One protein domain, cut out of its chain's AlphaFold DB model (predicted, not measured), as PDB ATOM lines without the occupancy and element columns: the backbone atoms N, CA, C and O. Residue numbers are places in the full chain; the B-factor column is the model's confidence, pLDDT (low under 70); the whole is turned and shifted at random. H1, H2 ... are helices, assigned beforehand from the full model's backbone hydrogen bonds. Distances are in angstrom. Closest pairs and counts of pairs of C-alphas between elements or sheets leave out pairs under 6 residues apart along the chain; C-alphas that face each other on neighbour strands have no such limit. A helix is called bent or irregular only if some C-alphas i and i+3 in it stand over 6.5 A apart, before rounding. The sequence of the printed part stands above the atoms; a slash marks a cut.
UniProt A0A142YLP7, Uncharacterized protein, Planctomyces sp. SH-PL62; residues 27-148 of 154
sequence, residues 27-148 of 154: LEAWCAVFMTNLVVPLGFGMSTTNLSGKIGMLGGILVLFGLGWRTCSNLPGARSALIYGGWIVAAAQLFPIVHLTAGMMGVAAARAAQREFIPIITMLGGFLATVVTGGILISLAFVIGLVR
ATOM      1  N   LEU A  27      -3.371  23.007  41.017       89.25
ATOM      2  CA  LEU A  27      -4.178  21.804  41.027       89.25
ATOM      3  C   LEU A  27      -4.272  21.172  39.636       89.25
ATOM      4  O   LEU A  27      -4.092  19.963  39.519       89.25
ATOM      5  N   GLU A  28      -4.466  21.970  38.583       94.25
ATOM      6  CA  GLU A  28      -4.369  21.511  37.191       94.25
ATOM      7  C   GLU A  28      -2.977  20.969  36.881       94.25
ATOM      8  O   GLU A  28      -2.854  19.889  36.310       94.25
ATOM      9  N   ALA A  29      -1.925  21.676  37.306       94.31
ATOM     10  CA  ALA A  29      -0.550  21.242  37.091       94.31
ATOM     11  C   ALA A  29      -0.251  19.914  37.809       94.31
ATOM     12  O   ALA A  29       0.328  19.009  37.208       94.31
ATOM     13  N   TRP A  30      -0.689  19.758  39.064       94.88
ATOM     14  CA  TRP A  30      -0.592  18.485  39.786       94.88
ATOM     15  C   TRP A  30      -1.382  17.372  39.089       94.88
ATOM     16  O   TRP A  30      -0.849  16.282  38.893       94.88
ATOM     17  N   CYS A  31      -2.622  17.645  38.677       96.44
ATOM     18  CA  CYS A  31      -3.466  16.678  37.982       96.44
ATOM     19  C   CYS A  31      -2.819  16.209  36.672       96.44
ATOM     20  O   CYS A  31      -2.698  15.008  36.441       96.44
ATOM     21  N   ALA A  32      -2.310  17.136  35.857       96.75
ATOM     22  CA  ALA A  32      -1.627  16.826  34.606       96.75
ATOM     23  C   ALA A  32      -0.381  15.951  34.826       96.75
ATOM     24  O   ALA A  32      -0.218  14.921  34.167       96.75
ATOM     25  N   VAL A  33       0.468  16.312  35.794       96.31
ATOM     26  CA  VAL A  33       1.661  15.528  36.154       96.31
ATOM     27  C   VAL A  33       1.272  14.136  36.637       96.31
ATOM     28  O   VAL A  33       1.859  13.147  36.197       96.31
ATOM     29  N   PHE A  34       0.279  14.043  37.520       96.62
ATOM     30  CA  PHE A  34      -0.170  12.776  38.087       96.62
ATOM     31  C   PHE A  34      -0.733  11.844  37.010       96.62
ATOM     32  O   PHE A  34      -0.330  10.687  36.933       96.62
ATOM     33  N   MET A  35      -1.594  12.357  36.127       96.88
ATOM     34  CA  MET A  35      -2.168  11.582  35.023       96.88
ATOM     35  C   MET A  35      -1.090  11.110  34.045       96.88
ATOM     36  O   MET A  35      -1.132   9.966  33.597       96.88
ATOM     37  N   THR A  36      -0.083  11.940  33.770       95.69
ATOM     38  CA  THR A  36       1.044  11.550  32.907       95.69
ATOM     39  C   THR A  36       1.866  10.430  33.549       95.69
ATOM     40  O   THR A  36       2.188   9.444  32.888       95.69
ATOM     41  N   ASN A  37       2.138  10.522  34.855       94.50
ATOM     42  CA  ASN A  37       2.878   9.497  35.598       94.50
ATOM     43  C   ASN A  37       2.095   8.189  35.804       94.50
ATOM     44  O   ASN A  37       2.679   7.179  36.199       94.50
ATOM     45  N   LEU A  38       0.779   8.187  35.573       93.88
ATOM     46  CA  LEU A  38      -0.046   6.987  35.677       93.88
ATOM     47  C   LEU A  38      -0.005   6.117  34.426       93.88
ATOM     48  O   LEU A  38      -0.282   4.928  34.542       93.88
ATOM     49  N   VAL A  39       0.338   6.657  33.255       93.44
ATOM     50  CA  VAL A  39       0.213   5.934  31.977       93.44
ATOM     51  C   VAL A  39       0.964   4.601  32.006       93.44
ATOM     52  O   VAL A  39       0.384   3.552  31.717       93.44
ATOM     53  N   VAL A  40       2.237   4.623  32.411       90.19
ATOM     54  CA  VAL A  40       3.085   3.423  32.431       90.19
ATOM     55  C   VAL A  40       2.691   2.458  33.563       90.19
ATOM     56  O   VAL A  40       2.421   1.291  33.258       90.19
ATOM     57  N   PRO A  41       2.576   2.885  34.841       87.62
ATOM     58  CA  PRO A  41       2.163   1.989  35.923       87.62
ATOM     59  C   PRO A  41       0.763   1.401  35.735       87.62
ATOM     60  O   PRO A  41       0.548   0.231  36.045       87.62
ATOM     61  N   LEU A  42      -0.189   2.178  35.204       89.06
ATOM     62  CA  LEU A  42      -1.545   1.702  34.953       89.06
ATOM     63  C   LEU A  42      -1.561   0.691  33.805       89.06
ATOM     64  O   LEU A  42      -2.162  -0.366  33.960       89.06
ATOM     65  N   GLY A  43      -0.863   0.951  32.694       89.94
ATOM     66  CA  GLY A  43      -0.757  -0.006  31.587       89.94
ATOM     67  C   GLY A  43      -0.138  -1.340  32.023       89.94
ATOM     68  O   GLY A  43      -0.677  -2.415  31.740       89.94
ATOM     69  N   PHE A  44       0.955  -1.281  32.788       86.31
ATOM     70  CA  PHE A  44       1.611  -2.479  33.308       86.31
ATOM     71  C   PHE A  44       0.759  -3.198  34.363       86.31
ATOM     72  O   PHE A  44       0.544  -4.406  34.283       86.31
ATOM     73  N   GLY A  45       0.209  -2.475  35.336       84.19
ATOM     74  CA  GLY A  45      -0.604  -3.076  36.390       84.19
ATOM     75  C   GLY A  45      -1.920  -3.663  35.867       84.19
ATOM     76  O   GLY A  45      -2.325  -4.742  36.294       84.19
ATOM     77  N   MET A  46      -2.561  -3.038  34.875       89.69
ATOM     78  CA  MET A  46      -3.807  -3.544  34.281       89.69
ATOM     79  C   MET A  46      -3.626  -4.848  33.495       89.69
ATOM     80  O   MET A  46      -4.574  -5.636  33.428       89.69
ATOM     81  N   SER A  47      -2.441  -5.077  32.918       88.12
ATOM     82  CA  SER A  47      -2.112  -6.314  32.190       88.12
ATOM     83  C   SER A  47      -1.634  -7.449  33.100       88.12
ATOM     84  O   SER A  47      -1.753  -8.614  32.731       88.12
ATOM     85  N   THR A  48      -1.140  -7.133  34.300       83.06
ATOM     86  CA  THR A  48      -0.533  -8.106  35.227       83.06
ATOM     87  C   THR A  48      -1.425  -8.502  36.406       83.06
ATOM     88  O   THR A  48      -1.113  -9.463  37.110       83.06
ATOM     89  N   THR A  49      -2.540  -7.801  36.640       86.88
ATOM     90  CA  THR A  49      -3.422  -8.033  37.798       86.88
ATOM     91  C   THR A  49      -4.825  -8.516  37.419       86.88
ATOM     92  O   THR A  49      -5.365  -8.188  36.363       86.88
ATOM     93  N   ASN A  50      -5.447  -9.283  38.322       92.69
ATOM     94  CA  ASN A  50      -6.857  -9.684  38.233       92.69
ATOM     95  C   ASN A  50      -7.793  -8.553  38.694       92.69
ATOM     96  O   ASN A  50      -7.340  -7.558  39.259       92.69
ATOM     97  N   LEU A  51      -9.111  -8.717  38.517       95.44
ATOM     98  CA  LEU A  51     -10.116  -7.708  38.889       95.44
ATOM     99  C   LEU A  51      -9.963  -7.202  40.336       95.44
ATOM    100  O   LEU A  51      -9.983  -5.996  40.566       95.44
ATOM    101  N   SER A  52      -9.743  -8.099  41.301       92.44
ATOM    102  CA  SER A  52      -9.527  -7.719  42.703       92.44
ATOM    103  C   SER A  52      -8.280  -6.850  42.887       92.44
ATOM    104  O   SER A  52      -8.348  -5.827  43.566       92.44
ATOM    105  N   GLY A  53      -7.165  -7.209  42.243       89.88
ATOM    106  CA  GLY A  53      -5.942  -6.403  42.238       89.88
ATOM    107  C   GLY A  53      -6.168  -5.015  41.636       89.88
ATOM    108  O   GLY A  53      -5.751  -4.026  42.232       89.88
ATOM    109  N   LYS A  54      -6.925  -4.916  40.533       93.38
ATOM    110  CA  LYS A  54      -7.286  -3.638  39.889       93.38
ATOM    111  C   LYS A  54      -8.078  -2.714  40.816       93.38
ATOM    112  O   LYS A  54      -7.801  -1.519  40.862       93.38
ATOM    113  N   ILE A  55      -9.024  -3.256  41.590       96.50
ATOM    114  CA  ILE A  55      -9.780  -2.483  42.592       96.50
ATOM    115  C   ILE A  55      -8.835  -1.949  43.675       96.50
ATOM    116  O   ILE A  55      -8.885  -0.767  44.016       96.50
ATOM    117  N   GLY A  56      -7.936  -2.800  44.175       92.06
ATOM    118  CA  GLY A  56      -6.899  -2.394  45.123       92.06
ATOM    119  C   GLY A  56      -6.017  -1.275  44.573       92.06
ATOM    120  O   GLY A  56      -5.806  -0.259  45.237       92.06
ATOM    121  N   MET A  57      -5.564  -1.420  43.327       94.94
ATOM    122  CA  MET A  57      -4.760  -0.411  42.647       94.94
ATOM    123  C   MET A  57      -5.492   0.927  42.542       94.94
ATOM    124  O   MET A  57      -4.895   1.953  42.859       94.94
ATOM    125  N   LEU A  58      -6.769   0.932  42.141       96.75
ATOM    126  CA  LEU A  58      -7.569   2.155  42.046       96.75
ATOM    127  C   LEU A  58      -7.669   2.863  43.403       96.75
ATOM    128  O   LEU A  58      -7.487   4.077  43.475       96.75
ATOM    129  N   GLY A  59      -7.872   2.107  44.486       97.44
ATOM    130  CA  GLY A  59      -7.839   2.647  45.846       97.44
ATOM    131  C   GLY A  59      -6.501   3.317  46.180       97.44
ATOM    132  O   GLY A  59      -6.481   4.430  46.704       97.44
ATOM    133  N   GLY A  60      -5.380   2.688  45.815       95.12
ATOM    134  CA  GLY A  60      -4.044   3.256  46.010       95.12
ATOM    135  C   GLY A  60      -3.824   4.544  45.210       95.12
ATOM    136  O   GLY A  60      -3.294   5.517  45.745       95.12
ATOM    137  N   ILE A  61      -4.291   4.582  43.956       97.00
ATOM    138  CA  ILE A  61      -4.227   5.771  43.090       97.00
ATOM    139  C   ILE A  61      -4.972   6.939  43.742       97.00
ATOM    140  O   ILE A  61      -4.421   8.033  43.837       97.00
ATOM    141  N   LEU A  62      -6.196   6.712  44.228       98.00
ATOM    142  CA  LEU A  62      -7.006   7.753  44.869       98.00
ATOM    143  C   LEU A  62      -6.349   8.294  46.144       98.00
ATOM    144  O   LEU A  62      -6.325   9.509  46.352       98.00
ATOM    145  N   VAL A  63      -5.772   7.417  46.971       98.00
ATOM    146  CA  VAL A  63      -5.043   7.821  48.185       98.00
ATOM    147  C   VAL A  63      -3.845   8.702  47.831       98.00
ATOM    148  O   VAL A  63      -3.695   9.786  48.394       98.00
ATOM    149  N   LEU A  64      -3.014   8.282  46.875       96.81
ATOM    150  CA  LEU A  64      -1.836   9.046  46.460       96.81
ATOM    151  C   LEU A  64      -2.207  10.378  45.804       96.81
ATOM    152  O   LEU A  64      -1.585  11.400  46.100       96.81
ATOM    153  N   PHE A  65      -3.245  10.387  44.964       97.19
ATOM    154  CA  PHE A  65      -3.766  11.612  44.366       97.19
ATOM    155  C   PHE A  65      -4.215  12.600  45.445       97.19
ATOM    156  O   PHE A  65      -3.810  13.761  45.414       97.19
ATOM    157  N   GLY A  66      -4.991  12.134  46.431       97.25
ATOM    158  CA  GLY A  66      -5.464  12.950  47.549       97.25
ATOM    159  C   GLY A  66      -4.331  13.477  48.435       97.25
ATOM    160  O   GLY A  66      -4.346  14.645  48.830       97.25
ATOM    161  N   LEU A  67      -3.311  12.658  48.709       96.56
ATOM    162  CA  LEU A  67      -2.125  13.075  49.467       96.56
ATOM    163  C   LEU A  67      -1.324  14.145  48.723       96.56
ATOM    164  O   LEU A  67      -0.963  15.166  49.315       96.56
ATOM    165  N   GLY A  68      -1.077  13.951  47.429       94.62
ATOM    166  CA  GLY A  68      -0.393  14.938  46.601       94.62
ATOM    167  C   GLY A  68      -1.199  16.225  46.458       94.62
ATOM    168  O   GLY A  68      -0.650  17.310  46.630       94.62
ATOM    169  N   TRP A  69      -2.519  16.126  46.292       95.75
ATOM    170  CA  TRP A  69      -3.429  17.273  46.277       95.75
ATOM    171  C   TRP A  69      -3.340  18.090  47.570       95.75
ATOM    172  O   TRP A  69      -3.143  19.310  47.539       95.75
ATOM    173  N   ARG A  70      -3.437  17.422  48.726       96.31
ATOM    174  CA  ARG A  70      -3.328  18.051  50.051       96.31
ATOM    175  C   ARG A  70      -1.959  18.704  50.247       96.31
ATOM    176  O   ARG A  70      -1.887  19.816  50.765       96.31
ATOM    177  N   THR A  71      -0.889  18.036  49.826       94.19
ATOM    178  CA  THR A  71       0.491  18.538  49.927       94.19
ATOM    179  C   THR A  71       0.684  19.771  49.052       94.19
ATOM    180  O   THR A  71       1.118  20.811  49.541       94.19
ATOM    181  N   CYS A  72       0.273  19.701  47.784       93.38
ATOM    182  CA  CYS A  72       0.327  20.821  46.857       93.38
ATOM    183  C   CYS A  72      -0.501  22.004  47.360       93.38
ATOM    184  O   CYS A  72      -0.059  23.135  47.217       93.38
ATOM    185  N   SER A  73      -1.657  21.782  47.986       94.00
ATOM    186  CA  SER A  73      -2.506  22.865  48.503       94.00
ATOM    187  C   SER A  73      -1.895  23.571  49.718       94.00
ATOM    188  O   SER A  73      -1.904  24.798  49.765       94.00
ATOM    189  N   ASN A  74      -1.305  22.815  50.649       95.25
ATOM    190  CA  ASN A  74      -0.848  23.341  51.941       95.25
ATOM    191  C   ASN A  74       0.628  23.772  51.976       95.25
ATOM    192  O   ASN A  74       1.002  24.554  52.843       95.25
ATOM    193  N   LEU A  75       1.478  23.269  51.071       94.81
ATOM    194  CA  LEU A  75       2.929  23.491  51.103       94.81
ATOM    195  C   LEU A  75       3.431  24.067  49.764       94.81
ATOM    196  O   LEU A  75       3.837  23.310  48.877       94.81
ATOM    197  N   PRO A  76       3.453  25.406  49.599       89.62
ATOM    198  CA  PRO A  76       3.861  26.055  48.350       89.62
ATOM    199  C   PRO A  76       5.278  25.687  47.890       89.62
ATOM    200  O   PRO A  76       5.507  25.534  46.693       89.62
ATOM    201  N   GLY A  77       6.212  25.494  48.830       89.00
ATOM    202  CA  GLY A  77       7.579  25.063  48.517       89.00
ATOM    203  C   GLY A  77       7.652  23.624  47.999       89.00
ATOM    204  O   GLY A  77       8.401  23.339  47.071       89.00
ATOM    205  N   ALA A  78       6.826  22.720  48.538       92.69
ATOM    206  CA  ALA A  78       6.797  21.335  48.074       92.69
ATOM    207  C   ALA A  78       6.095  21.187  46.722       92.69
ATOM    208  O   ALA A  78       6.485  20.359  45.904       92.69
ATOM    209  N   ARG A  79       5.087  22.026  46.465       93.94
ATOM    210  CA  ARG A  79       4.332  22.068  45.210       93.94
ATOM    211  C   ARG A  79       5.234  22.253  43.989       93.94
ATOM    212  O   ARG A  79       5.112  21.491  43.035       93.94
ATOM    213  N   SER A  80       6.116  23.255  43.992       92.31
ATOM    214  CA  SER A  80       6.975  23.541  42.830       92.31
ATOM    215  C   SER A  80       7.972  22.411  42.569       92.31
ATOM    216  O   SER A  80       8.134  22.003  41.418       92.31
ATOM    217  N   ALA A  81       8.571  21.861  43.631       94.69
ATOM    218  CA  ALA A  81       9.460  20.708  43.554       94.69
ATOM    219  C   ALA A  81       8.732  19.475  42.988       94.69
ATOM    220  O   ALA A  81       9.200  18.882  42.017       94.69
ATOM    221  N   LEU A  82       7.555  19.138  43.526       95.00
ATOM    222  CA  LEU A  82       6.757  17.992  43.080       95.00
ATOM    223  C   LEU A  82       6.312  18.106  41.623       95.00
ATOM    224  O   LEU A  82       6.429  17.136  40.883       95.00
ATOM    225  N   ILE A  83       5.814  19.270  41.195       95.38
ATOM    226  CA  ILE A  83       5.364  19.463  39.808       95.38
ATOM    227  C   ILE A  83       6.555  19.350  38.853       95.38
ATOM    228  O   ILE A  83       6.483  18.621  37.867       95.38
ATOM    229  N   TYR A  84       7.659  20.045  39.140       94.56
ATOM    230  CA  TYR A  84       8.826  20.046  38.259       94.56
ATOM    231  C   TYR A  84       9.495  18.672  38.179       94.56
ATOM    232  O   TYR A  84       9.673  18.135  37.086       94.56
ATOM    233  N   GLY A  85       9.831  18.075  39.323       94.62
ATOM    234  CA  GLY A  85      10.441  16.751  39.335       94.62
ATOM    235  C   GLY A  85       9.475  15.664  38.871       94.62
ATOM    236  O   GLY A  85       9.908  14.702  38.248       94.62
ATOM    237  N   GLY A  86       8.165  15.838  39.062       95.38
ATOM    238  CA  GLY A  86       7.148  14.920  38.553       95.38
ATOM    239  C   GLY A  86       7.088  14.882  37.026       95.38
ATOM    240  O   GLY A  86       6.911  13.805  36.462       95.38
ATOM    241  N   TRP A  87       7.307  16.011  36.345       96.25
ATOM    242  CA  TRP A  87       7.476  16.028  34.885       96.25
ATOM    243  C   TRP A  87       8.751  15.313  34.434       96.25
ATOM    244  O   TRP A  87       8.727  14.595  33.436       96.25
ATOM    245  N   ILE A  88       9.854  15.462  35.173       94.50
ATOM    246  CA  ILE A  88      11.107  14.755  34.872       94.50
ATOM    247  C   ILE A  88      10.924  13.244  35.044       94.50
ATOM    248  O   ILE A  88      11.324  12.476  34.172       94.50
ATOM    249  N   VAL A  89      10.277  12.814  36.131       93.25
ATOM    250  CA  VAL A  89       9.954  11.401  36.362       93.25
ATOM    251  C   VAL A  89       9.022  10.877  35.267       93.25
ATOM    252  O   VAL A  89       9.301   9.816  34.717       93.25
ATOM    253  N   ALA A  90       7.992  11.633  34.872       93.38
ATOM    254  CA  ALA A  90       7.107  11.257  33.767       93.38
ATOM    255  C   ALA A  90       7.881  11.050  32.455       93.38
ATOM    256  O   ALA A  90       7.683  10.053  31.763       93.38
ATOM    257  N   ALA A  91       8.799  11.963  32.129       92.62
ATOM    258  CA  ALA A  91       9.651  11.836  30.952       92.62
ATOM    259  C   ALA A  91      10.567  10.603  31.047       92.62
ATOM    260  O   ALA A  91      10.736   9.884  30.067       92.62
ATOM    261  N   ALA A  92      11.110  10.312  32.232       90.38
ATOM    262  CA  ALA A  92      11.938   9.133  32.465       90.38
ATOM    263  C   ALA A  92      11.148   7.815  32.349       90.38
ATOM    264  O   ALA A  92      11.696   6.809  31.896       90.38
ATOM    265  N   GLN A  93       9.859   7.808  32.703       86.75
ATOM    266  CA  GLN A  93       8.989   6.637  32.555       86.75
ATOM    267  C   GLN A  93       8.764   6.237  31.089       86.75
ATOM    268  O   GLN A  93       8.525   5.060  30.819       86.75
ATOM    269  N   LEU A  94       8.899   7.171  30.136       82.19
ATOM    270  CA  LEU A  94       8.827   6.878  28.697       82.19
ATOM    271  C   LEU A  94      10.009   6.048  28.180       82.19
ATOM    272  O   LEU A  94       9.951   5.556  27.056       82.19
ATOM    273  N   PHE A  95      11.052   5.849  28.991       83.62
ATOM    274  CA  PHE A  95      12.179   4.968  28.688       83.62
ATOM    275  C   PHE A  95      12.090   3.669  29.515       83.62
ATOM    276  O   PHE A  95      12.928   3.424  30.391       83.62
ATOM    277  N   PRO A  96      11.103   2.788  29.238       65.12
ATOM    278  CA  PRO A  96      10.858   1.571  30.013       65.12
ATOM    279  C   PRO A  96      12.038   0.594  29.995       65.12
ATOM    280  O   PRO A  96      12.102  -0.291  30.836       65.12
ATOM    281  N   ILE A  97      13.003   0.763  29.088       60.66
ATOM    282  CA  ILE A  97      14.172  -0.111  28.928       60.66
ATOM    283  C   ILE A  97      15.086  -0.077  30.165       60.66
ATOM    284  O   ILE A  97      15.551  -1.125  30.618       60.66
ATOM    285  N   VAL A  98      15.301   1.096  30.770       57.09
ATOM    286  CA  VAL A  98      16.130   1.213  31.987       57.09
ATOM    287  C   VAL A  98      15.408   0.601  33.194       57.09
ATOM    288  O   VAL A  98      16.022  -0.036  34.046       57.09
ATOM    289  N   HIS A  99      14.080   0.714  33.233       60.09
ATOM    290  CA  HIS A  99      13.256   0.134  34.295       60.09
ATOM    291  C   HIS A  99      13.062  -1.379  34.152       60.09
ATOM    292  O   HIS A  99      13.056  -2.084  35.154       60.09
ATOM    293  N   LEU A 100      12.950  -1.899  32.930       65.50
ATOM    294  CA  LEU A 100      12.895  -3.337  32.663       65.50
ATOM    295  C   LEU A 100      14.212  -4.010  33.045       65.50
ATOM    296  O   LEU A 100      14.197  -5.054  33.688       65.50
ATOM    297  N   THR A 101      15.350  -3.401  32.713       62.03
ATOM    298  CA  THR A 101      16.672  -3.937  33.074       62.03
ATOM    299  C   THR A 101      16.908  -3.904  34.583       62.03
ATOM    300  O   THR A 101      17.233  -4.939  35.163       62.03
ATOM    301  N   ALA A 102      16.629  -2.782  35.249       64.94
ATOM    302  CA  ALA A 102      16.691  -2.700  36.709       64.94
ATOM    303  C   ALA A 102      15.683  -3.643  37.399       64.94
ATOM    304  O   ALA A 102      16.019  -4.306  38.380       64.94
ATOM    305  N   GLY A 103      14.464  -3.763  36.864       58.88
ATOM    306  CA  GLY A 103      13.409  -4.639  37.374       58.88
ATOM    307  C   GLY A 103      13.760  -6.122  37.262       58.88
ATOM    308  O   GLY A 103      13.532  -6.877  38.204       58.88
ATOM    309  N   MET A 104      14.395  -6.540  36.166       69.38
ATOM    310  CA  MET A 104      14.923  -7.901  36.031       69.38
ATOM    311  C   MET A 104      16.019  -8.190  37.065       69.38
ATOM    312  O   MET A 104      16.006  -9.257  37.681       69.38
ATOM    313  N   MET A 105      16.926  -7.237  37.315       63.91
ATOM    314  CA  MET A 105      17.969  -7.385  38.342       63.91
ATOM    315  C   MET A 105      17.377  -7.445  39.759       63.91
ATOM    316  O   MET A 105      17.793  -8.269  40.573       63.91
ATOM    317  N   GLY A 106      16.351  -6.636  40.041       63.25
ATOM    318  CA  GLY A 106      15.636  -6.640  41.318       63.25
ATOM    319  C   GLY A 106      14.852  -7.930  41.569       63.25
ATOM    320  O   GLY A 106      14.916  -8.480  42.665       63.25
ATOM    321  N   VAL A 107      14.162  -8.468  40.556       62.44
ATOM    322  CA  VAL A 107      13.456  -9.759  40.657       62.44
ATOM    323  C   VAL A 107      14.439 -10.904  40.905       62.44
ATOM    324  O   VAL A 107      14.142 -11.788  41.707       62.44
ATOM    325  N   ALA A 108      15.615 -10.880  40.275       67.38
ATOM    326  CA  ALA A 108      16.665 -11.860  40.535       67.38
ATOM    327  C   ALA A 108      17.155 -11.800  41.995       67.38
ATOM    328  O   ALA A 108      17.237 -12.836  42.654       67.38
ATOM    329  N   ALA A 109      17.392 -10.600  42.532       62.00
ATOM    330  CA  ALA A 109      17.808 -10.410  43.923       62.00
ATOM    331  C   ALA A 109      16.703 -10.764  44.942       62.00
ATOM    332  O   ALA A 109      16.972 -11.397  45.958       62.00
ATOM    333  N   ALA A 110      15.446 -10.411  44.666       53.53
ATOM    334  CA  ALA A 110      14.315 -10.669  45.560       53.53
ATOM    335  C   ALA A 110      13.920 -12.152  45.605       53.53
ATOM    336  O   ALA A 110      13.615 -12.677  46.677       53.53
ATOM    337  N   ARG A 111      13.988 -12.858  44.466       65.38
ATOM    338  CA  ARG A 111      13.838 -14.323  44.427       65.38
ATOM    339  C   ARG A 111      14.911 -15.030  45.246       65.38
ATOM    340  O   ARG A 111      14.632 -16.074  45.821       65.38
ATOM    341  N   ALA A 112      16.106 -14.451  45.329       64.12
ATOM    342  CA  ALA A 112      17.157 -14.965  46.197       64.12
ATOM    343  C   ALA A 112      16.895 -14.686  47.693       64.12
ATOM    344  O   ALA A 112      17.494 -15.344  48.539       64.12
ATOM    345  N   ALA A 113      16.004 -13.744  48.030       59.69
ATOM    346  CA  ALA A 113      15.856 -13.214  49.384       59.69
ATOM    347  C   ALA A 113      14.566 -13.617  50.134       59.69
ATOM    348  O   ALA A 113      14.562 -13.525  51.360       59.69
ATOM    349  N   GLN A 114      13.474 -14.045  49.480       59.91
ATOM    350  CA  GLN A 114      12.180 -14.248  50.170       59.91
ATOM    351  C   GLN A 114      11.557 -15.651  50.052       59.91
ATOM    352  O   GLN A 114      11.500 -16.243  48.979       59.91
ATOM    353  N   ARG A 115      11.036 -16.133  51.199       54.00
ATOM    354  CA  ARG A 115      10.353 -17.426  51.412       54.00
ATOM    355  C   ARG A 115       8.812 -17.373  51.361       54.00
ATOM    356  O   ARG A 115       8.216 -18.427  51.196       54.00
ATOM    357  N   GLU A 116       8.164 -16.204  51.442       58.12
ATOM    358  CA  GLU A 116       6.694 -16.077  51.328       58.12
ATOM    359  C   GLU A 116       6.301 -14.798  50.565       58.12
ATOM    360  O   GLU A 116       6.539 -13.684  51.026       58.12
ATOM    361  N   PHE A 117       5.717 -14.955  49.373       62.44
ATOM    362  CA  PHE A 117       5.275 -13.854  48.508       62.44
ATOM    363  C   PHE A 117       3.769 -13.621  48.692       62.44
ATOM    364  O   PHE A 117       2.971 -14.502  48.366       62.44
ATOM    365  N   ILE A 118       3.360 -12.430  49.147       61.75
ATOM    366  CA  ILE A 118       1.946 -12.025  49.073       61.75
ATOM    367  C   ILE A 118       1.601 -11.808  47.590       61.75
ATOM    368  O   ILE A 118       2.223 -10.964  46.938       61.75
ATOM    369  N   PRO A 119       0.620 -12.530  47.022       70.50
ATOM    370  CA  PRO A 119       0.325 -12.425  45.602       70.50
ATOM    371  C   PRO A 119      -0.277 -11.058  45.245       70.50
ATOM    372  O   PRO A 119      -1.293 -10.639  45.811       70.50
ATOM    373  N   ILE A 120       0.292 -10.404  44.229       66.44
ATOM    374  CA  ILE A 120      -0.188  -9.117  43.680       66.44
ATOM    375  C   ILE A 120      -1.622  -9.238  43.124       66.44
ATOM    376  O   ILE A 120      -2.354  -8.258  43.036       66.44
ATOM    377  N   ILE A 121      -2.068 -10.457  42.810       77.69
ATOM    378  CA  ILE A 121      -3.430 -10.742  42.333       77.69
ATOM    379  C   ILE A 121      -4.531 -10.432  43.363       77.69
ATOM    380  O   ILE A 121      -5.703 -10.356  42.992       77.69
ATOM    381  N   THR A 122      -4.181 -10.256  44.639       89.06
ATOM    382  CA  THR A 122      -5.132  -9.902  45.699       89.06
ATOM    383  C   THR A 122      -5.422  -8.399  45.717       89.06
ATOM    384  O   THR A 122      -4.597  -7.588  45.301       89.06
ATOM    385  N   MET A 123      -6.586  -8.004  46.245       91.31
ATOM    386  CA  MET A 123      -6.936  -6.585  46.409       91.31
ATOM    387  C   MET A 123      -5.916  -5.838  47.274       91.31
ATOM    388  O   MET A 123      -5.451  -4.766  46.894       91.31
ATOM    389  N   LEU A 124      -5.520  -6.424  48.407       89.19
ATOM    390  CA  LEU A 124      -4.500  -5.836  49.273       89.19
ATOM    391  C   LEU A 124      -3.140  -5.749  48.563       89.19
ATOM    392  O   LEU A 124      -2.469  -4.726  48.664       89.19
ATOM    393  N   GLY A 125      -2.766  -6.779  47.798       83.50
ATOM    394  CA  GLY A 125      -1.539  -6.794  47.001       83.50
ATOM    395  C   GLY A 125      -1.490  -5.659  45.978       83.50
ATOM    396  O   GLY A 125      -0.516  -4.913  45.948       83.50
ATOM    397  N   GLY A 126      -2.559  -5.473  45.197       86.12
ATOM    398  CA  GLY A 126      -2.669  -4.370  44.237       86.12
ATOM    399  C   GLY A 126      -2.631  -2.988  44.900       86.12
ATOM    400  O   GLY A 126      -1.948  -2.090  44.413       86.12
ATOM    401  N   PHE A 127      -3.307  -2.822  46.043       90.25
ATOM    402  CA  PHE A 127      -3.279  -1.573  46.812       90.25
ATOM    403  C   PHE A 127      -1.872  -1.236  47.314       90.25
ATOM    404  O   PHE A 127      -1.369  -0.141  47.054       90.25
ATOM    405  N   LEU A 128      -1.219  -2.180  47.997       87.56
ATOM    406  CA  LEU A 128       0.121  -1.984  48.548       87.56
ATOM    407  C   LEU A 128       1.148  -1.743  47.443       87.56
ATOM    408  O   LEU A 128       1.951  -0.819  47.560       87.56
ATOM    409  N   ALA A 129       1.091  -2.510  46.351       84.81
ATOM    410  CA  ALA A 129       1.973  -2.321  45.204       84.81
ATOM    411  C   ALA A 129       1.857  -0.900  44.633       84.81
ATOM    412  O   ALA A 129       2.879  -0.248  44.403       84.81
ATOM    413  N   THR A 130       0.634  -0.383  44.472       90.56
ATOM    414  CA  THR A 130       0.406   0.988  43.996       90.56
ATOM    415  C   THR A 130       0.914   2.034  44.980       90.56
ATOM    416  O   THR A 130       1.612   2.954  44.563       90.56
ATOM    417  N   VAL A 131       0.595   1.911  46.273       91.62
ATOM    418  CA  VAL A 131       1.012   2.892  47.290       91.62
ATOM    419  C   VAL A 131       2.533   2.956  47.396       91.62
ATOM    420  O   VAL A 131       3.092   4.050  47.409       91.62
ATOM    421  N   VAL A 132       3.212   1.806  47.411       87.06
ATOM    422  CA  VAL A 132       4.678   1.742  47.460       87.06
ATOM    423  C   VAL A 132       5.285   2.337  46.192       87.06
ATOM    424  O   VAL A 132       6.128   3.226  46.279       87.06
ATOM    425  N   THR A 133       4.826   1.903  45.014       87.81
ATOM    426  CA  THR A 133       5.368   2.380  43.730       87.81
ATOM    427  C   THR A 133       5.157   3.881  43.565       87.81
ATOM    428  O   THR A 133       6.102   4.621  43.296       87.81
ATOM    429  N   GLY A 134       3.930   4.361  43.762       90.38
ATOM    430  CA  GLY A 134       3.619   5.777  43.625       90.38
ATOM    431  C   GLY A 134       4.262   6.634  44.715       90.38
ATOM    432  O   GLY A 134       4.702   7.740  44.419       90.38
ATOM    433  N   GLY A 135       4.416   6.117  45.937       91.81
ATOM    434  CA  GLY A 135       5.185   6.768  46.997       91.81
ATOM    435  C   GLY A 135       6.645   6.987  46.597       91.81
ATOM    436  O   GLY A 135       7.131   8.111  46.688       91.81
ATOM    437  N   ILE A 136       7.313   5.957  46.062       87.88
ATOM    438  CA  ILE A 136       8.692   6.057  45.553       87.88
ATOM    439  C   ILE A 136       8.787   7.108  44.443       87.88
ATOM    440  O   ILE A 136       9.669   7.965  44.489       87.88
ATOM    441  N   LEU A 137       7.872   7.085  43.468       91.56
ATOM    442  CA  LEU A 137       7.864   8.054  42.366       91.56
ATOM    443  C   LEU A 137       7.655   9.490  42.860       91.56
ATOM    444  O   LEU A 137       8.349  10.395  42.403       91.56
ATOM    445  N   ILE A 138       6.749   9.703  43.819       93.56
ATOM    446  CA  ILE A 138       6.510  11.013  44.440       93.56
ATOM    447  C   ILE A 138       7.748  11.479  45.212       93.56
ATOM    448  O   ILE A 138       8.136  12.640  45.092       93.56
ATOM    449  N   SER A 139       8.400  10.595  45.972       93.81
ATOM    450  CA  SER A 139       9.639  10.921  46.687       93.81
ATOM    451  C   SER A 139      10.776  11.274  45.728       93.81
ATOM    452  O   SER A 139      11.456  12.274  45.942       93.81
ATOM    453  N   LEU A 140      10.956  10.512  44.645       91.81
ATOM    454  CA  LEU A 140      11.949  10.808  43.610       91.81
ATOM    455  C   LEU A 140      11.655  12.139  42.918       91.81
ATOM    456  O   LEU A 140      12.552  12.967  42.789       91.81
ATOM    457  N   ALA A 141      10.401  12.376  42.531       93.19
ATOM    458  CA  ALA A 141       9.961  13.643  41.962       93.19
ATOM    459  C   ALA A 141      10.266  14.809  42.907       93.19
ATOM    460  O   ALA A 141      10.814  15.822  42.486       93.19
ATOM    461  N   PHE A 142       9.980  14.661  44.200       95.00
ATOM    462  CA  PHE A 142      10.290  15.685  45.187       95.00
ATOM    463  C   PHE A 142      11.797  15.964  45.273       95.00
ATOM    464  O   PHE A 142      12.204  17.114  45.138       95.00
ATOM    465  N   VAL A 143      12.627  14.925  45.423       95.06
ATOM    466  CA  VAL A 143      14.093  15.055  45.520       95.06
ATOM    467  C   VAL A 143      14.682  15.704  44.270       95.06
ATOM    468  O   VAL A 143      15.446  16.657  44.388       95.06
ATOM    469  N   ILE A 144      14.291  15.254  43.074       92.81
ATOM    470  CA  ILE A 144      14.714  15.859  41.800       92.81
ATOM    471  C   ILE A 144      14.270  17.326  41.736       92.81
ATOM    472  O   ILE A 144      15.028  18.198  41.312       92.81
ATOM    473  N   GLY A 145      13.054  17.611  42.198       93.44
ATOM    474  CA  GLY A 145      12.498  18.954  42.278       93.44
ATOM    475  C   GLY A 145      13.307  19.910  43.150       93.44
ATOM    476  O   GLY A 145      13.453  21.077  42.789       93.44
ATOM    477  N   LEU A 146      13.862  19.420  44.262       93.56
ATOM    478  CA  LEU A 146      14.695  20.208  45.176       93.56
ATOM    479  C   LEU A 146      16.048  20.608  44.572       93.56
ATOM    480  O   LEU A 146      16.619  21.608  44.994       93.56
ATOM    481  N   VAL A 147      16.553  19.863  43.582       92.44
ATOM    482  CA  VAL A 147      17.825  20.176  42.900       92.44
ATOM    483  C   VAL A 147      17.683  21.380  41.963       92.44
ATOM    484  O   VAL A 147      18.683  21.947  41.519       92.44
ATOM    485  N   ARG A 148      16.453  21.817  41.660       84.81
ATOM    486  CA  ARG A 148      16.239  22.975  40.793       84.81
ATOM    487  C   ARG A 148      16.897  24.211  41.424       84.81
ATOM    488  O   ARG A 148      16.554  24.551  42.557       84.81
TER     489      ARG A 148
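Overview. This is residues 27 to 148 of the 154 residues of an uncharacterized protein of Planctomyces sp. SH-PL62 (UniProt A0A142YLP7). Two long helices, H2 and H5, run side by side the same way; H3 folds back from the end of H2 and packs on the later part of H5, residues 137 to 146, at a steep angle, and the bent helix H1 packs with its first arm, H1a, on H2 and H3. Residues 97 to 116, most of them in H4, stick out from this four-helix body as a loose arm before the chain returns to H5. The printed part has 122 residues with five named helices, H1 to H5 in that order, and no named strand; the class is all helix. The whole is compact, with a radius of gyration of the C-alphas of 15.1 A, and elongated, with spans of 44 by 28 by 22 A.

Along the chain. H1, residues 27 to 48, begins at C-alpha 27, (-4.178, 21.804, 41.027). By its hydrogen bonds it was assigned as one helix, but it is bent: C-alphas 37 and 40 are 6.9 A apart. Its arms are H1a, residues 27 to 37, 15.2 A long, and H1b, residues 40 to 48, 12.4 A long, at a steep tilt of 48 degrees. H2, residues 51 to 74, is 34.9 A long. H3, residues 76 to 93, is 25.6 A, and H4, residues 96 to 113, is 24.9 A. H5, residues 123 to 146, is 34.5 A and ends at C-alpha 146, (14.695, 20.208, 45.176).

Arrangement. H1a, H2 and H3 form an up-and-down bundle, each running against the one before it. H1a touches H2, whose residues 65 to 73 alone take part; the closest C-alphas are those of Leu 27 and Trp 69, 7.0 A apart, at a steep tilt of 36 degrees, only just past shallow, opposite ways. H1a touches H3 at a shallow tilt of 26 degrees, the same way, with the closest C-alphas, Asn 37 and Ala 90, 4.9 A apart. H1b and H2 are a hairpin and only just touch, with 3 pairs of C-alphas within 8 A; the closest are Met 46 and Lys 54, 6.6 A. H2 and H3 touch only at the corner, with the C-alphas of Cys 72 and Arg 79 closest at 4.5 A. H2 and H5 touch at a shallow tilt of 31 degrees, the same way; the closest C-alphas are Gly 56 and Phe 127, 4.1 A. H3 touches residues 137 to 146 of H5 alone, at a steep tilt of 69.6 degrees, only just short of about perpendicular, opposite ways; the closest C-alphas are Ala 81 and Gly 145, 3.7 A. H4 touches no helix. Every O i to N i+4 pair is within hydrogen-bond range in H1a, H1b, H2, H4 and H5, and 12 of 14 are in H3.

Size, cuts and confidence. The two C-alphas farthest apart, those of Pro 76 and Arg 115, are 44.1 A from each other. The printed part has no cut and no long link; H4 to H5 is a short link of 9 residues, and the other links are tight. The mean pLDDT of the printed part is 86.1; residues 96 to 118 and residue 120 are under 70.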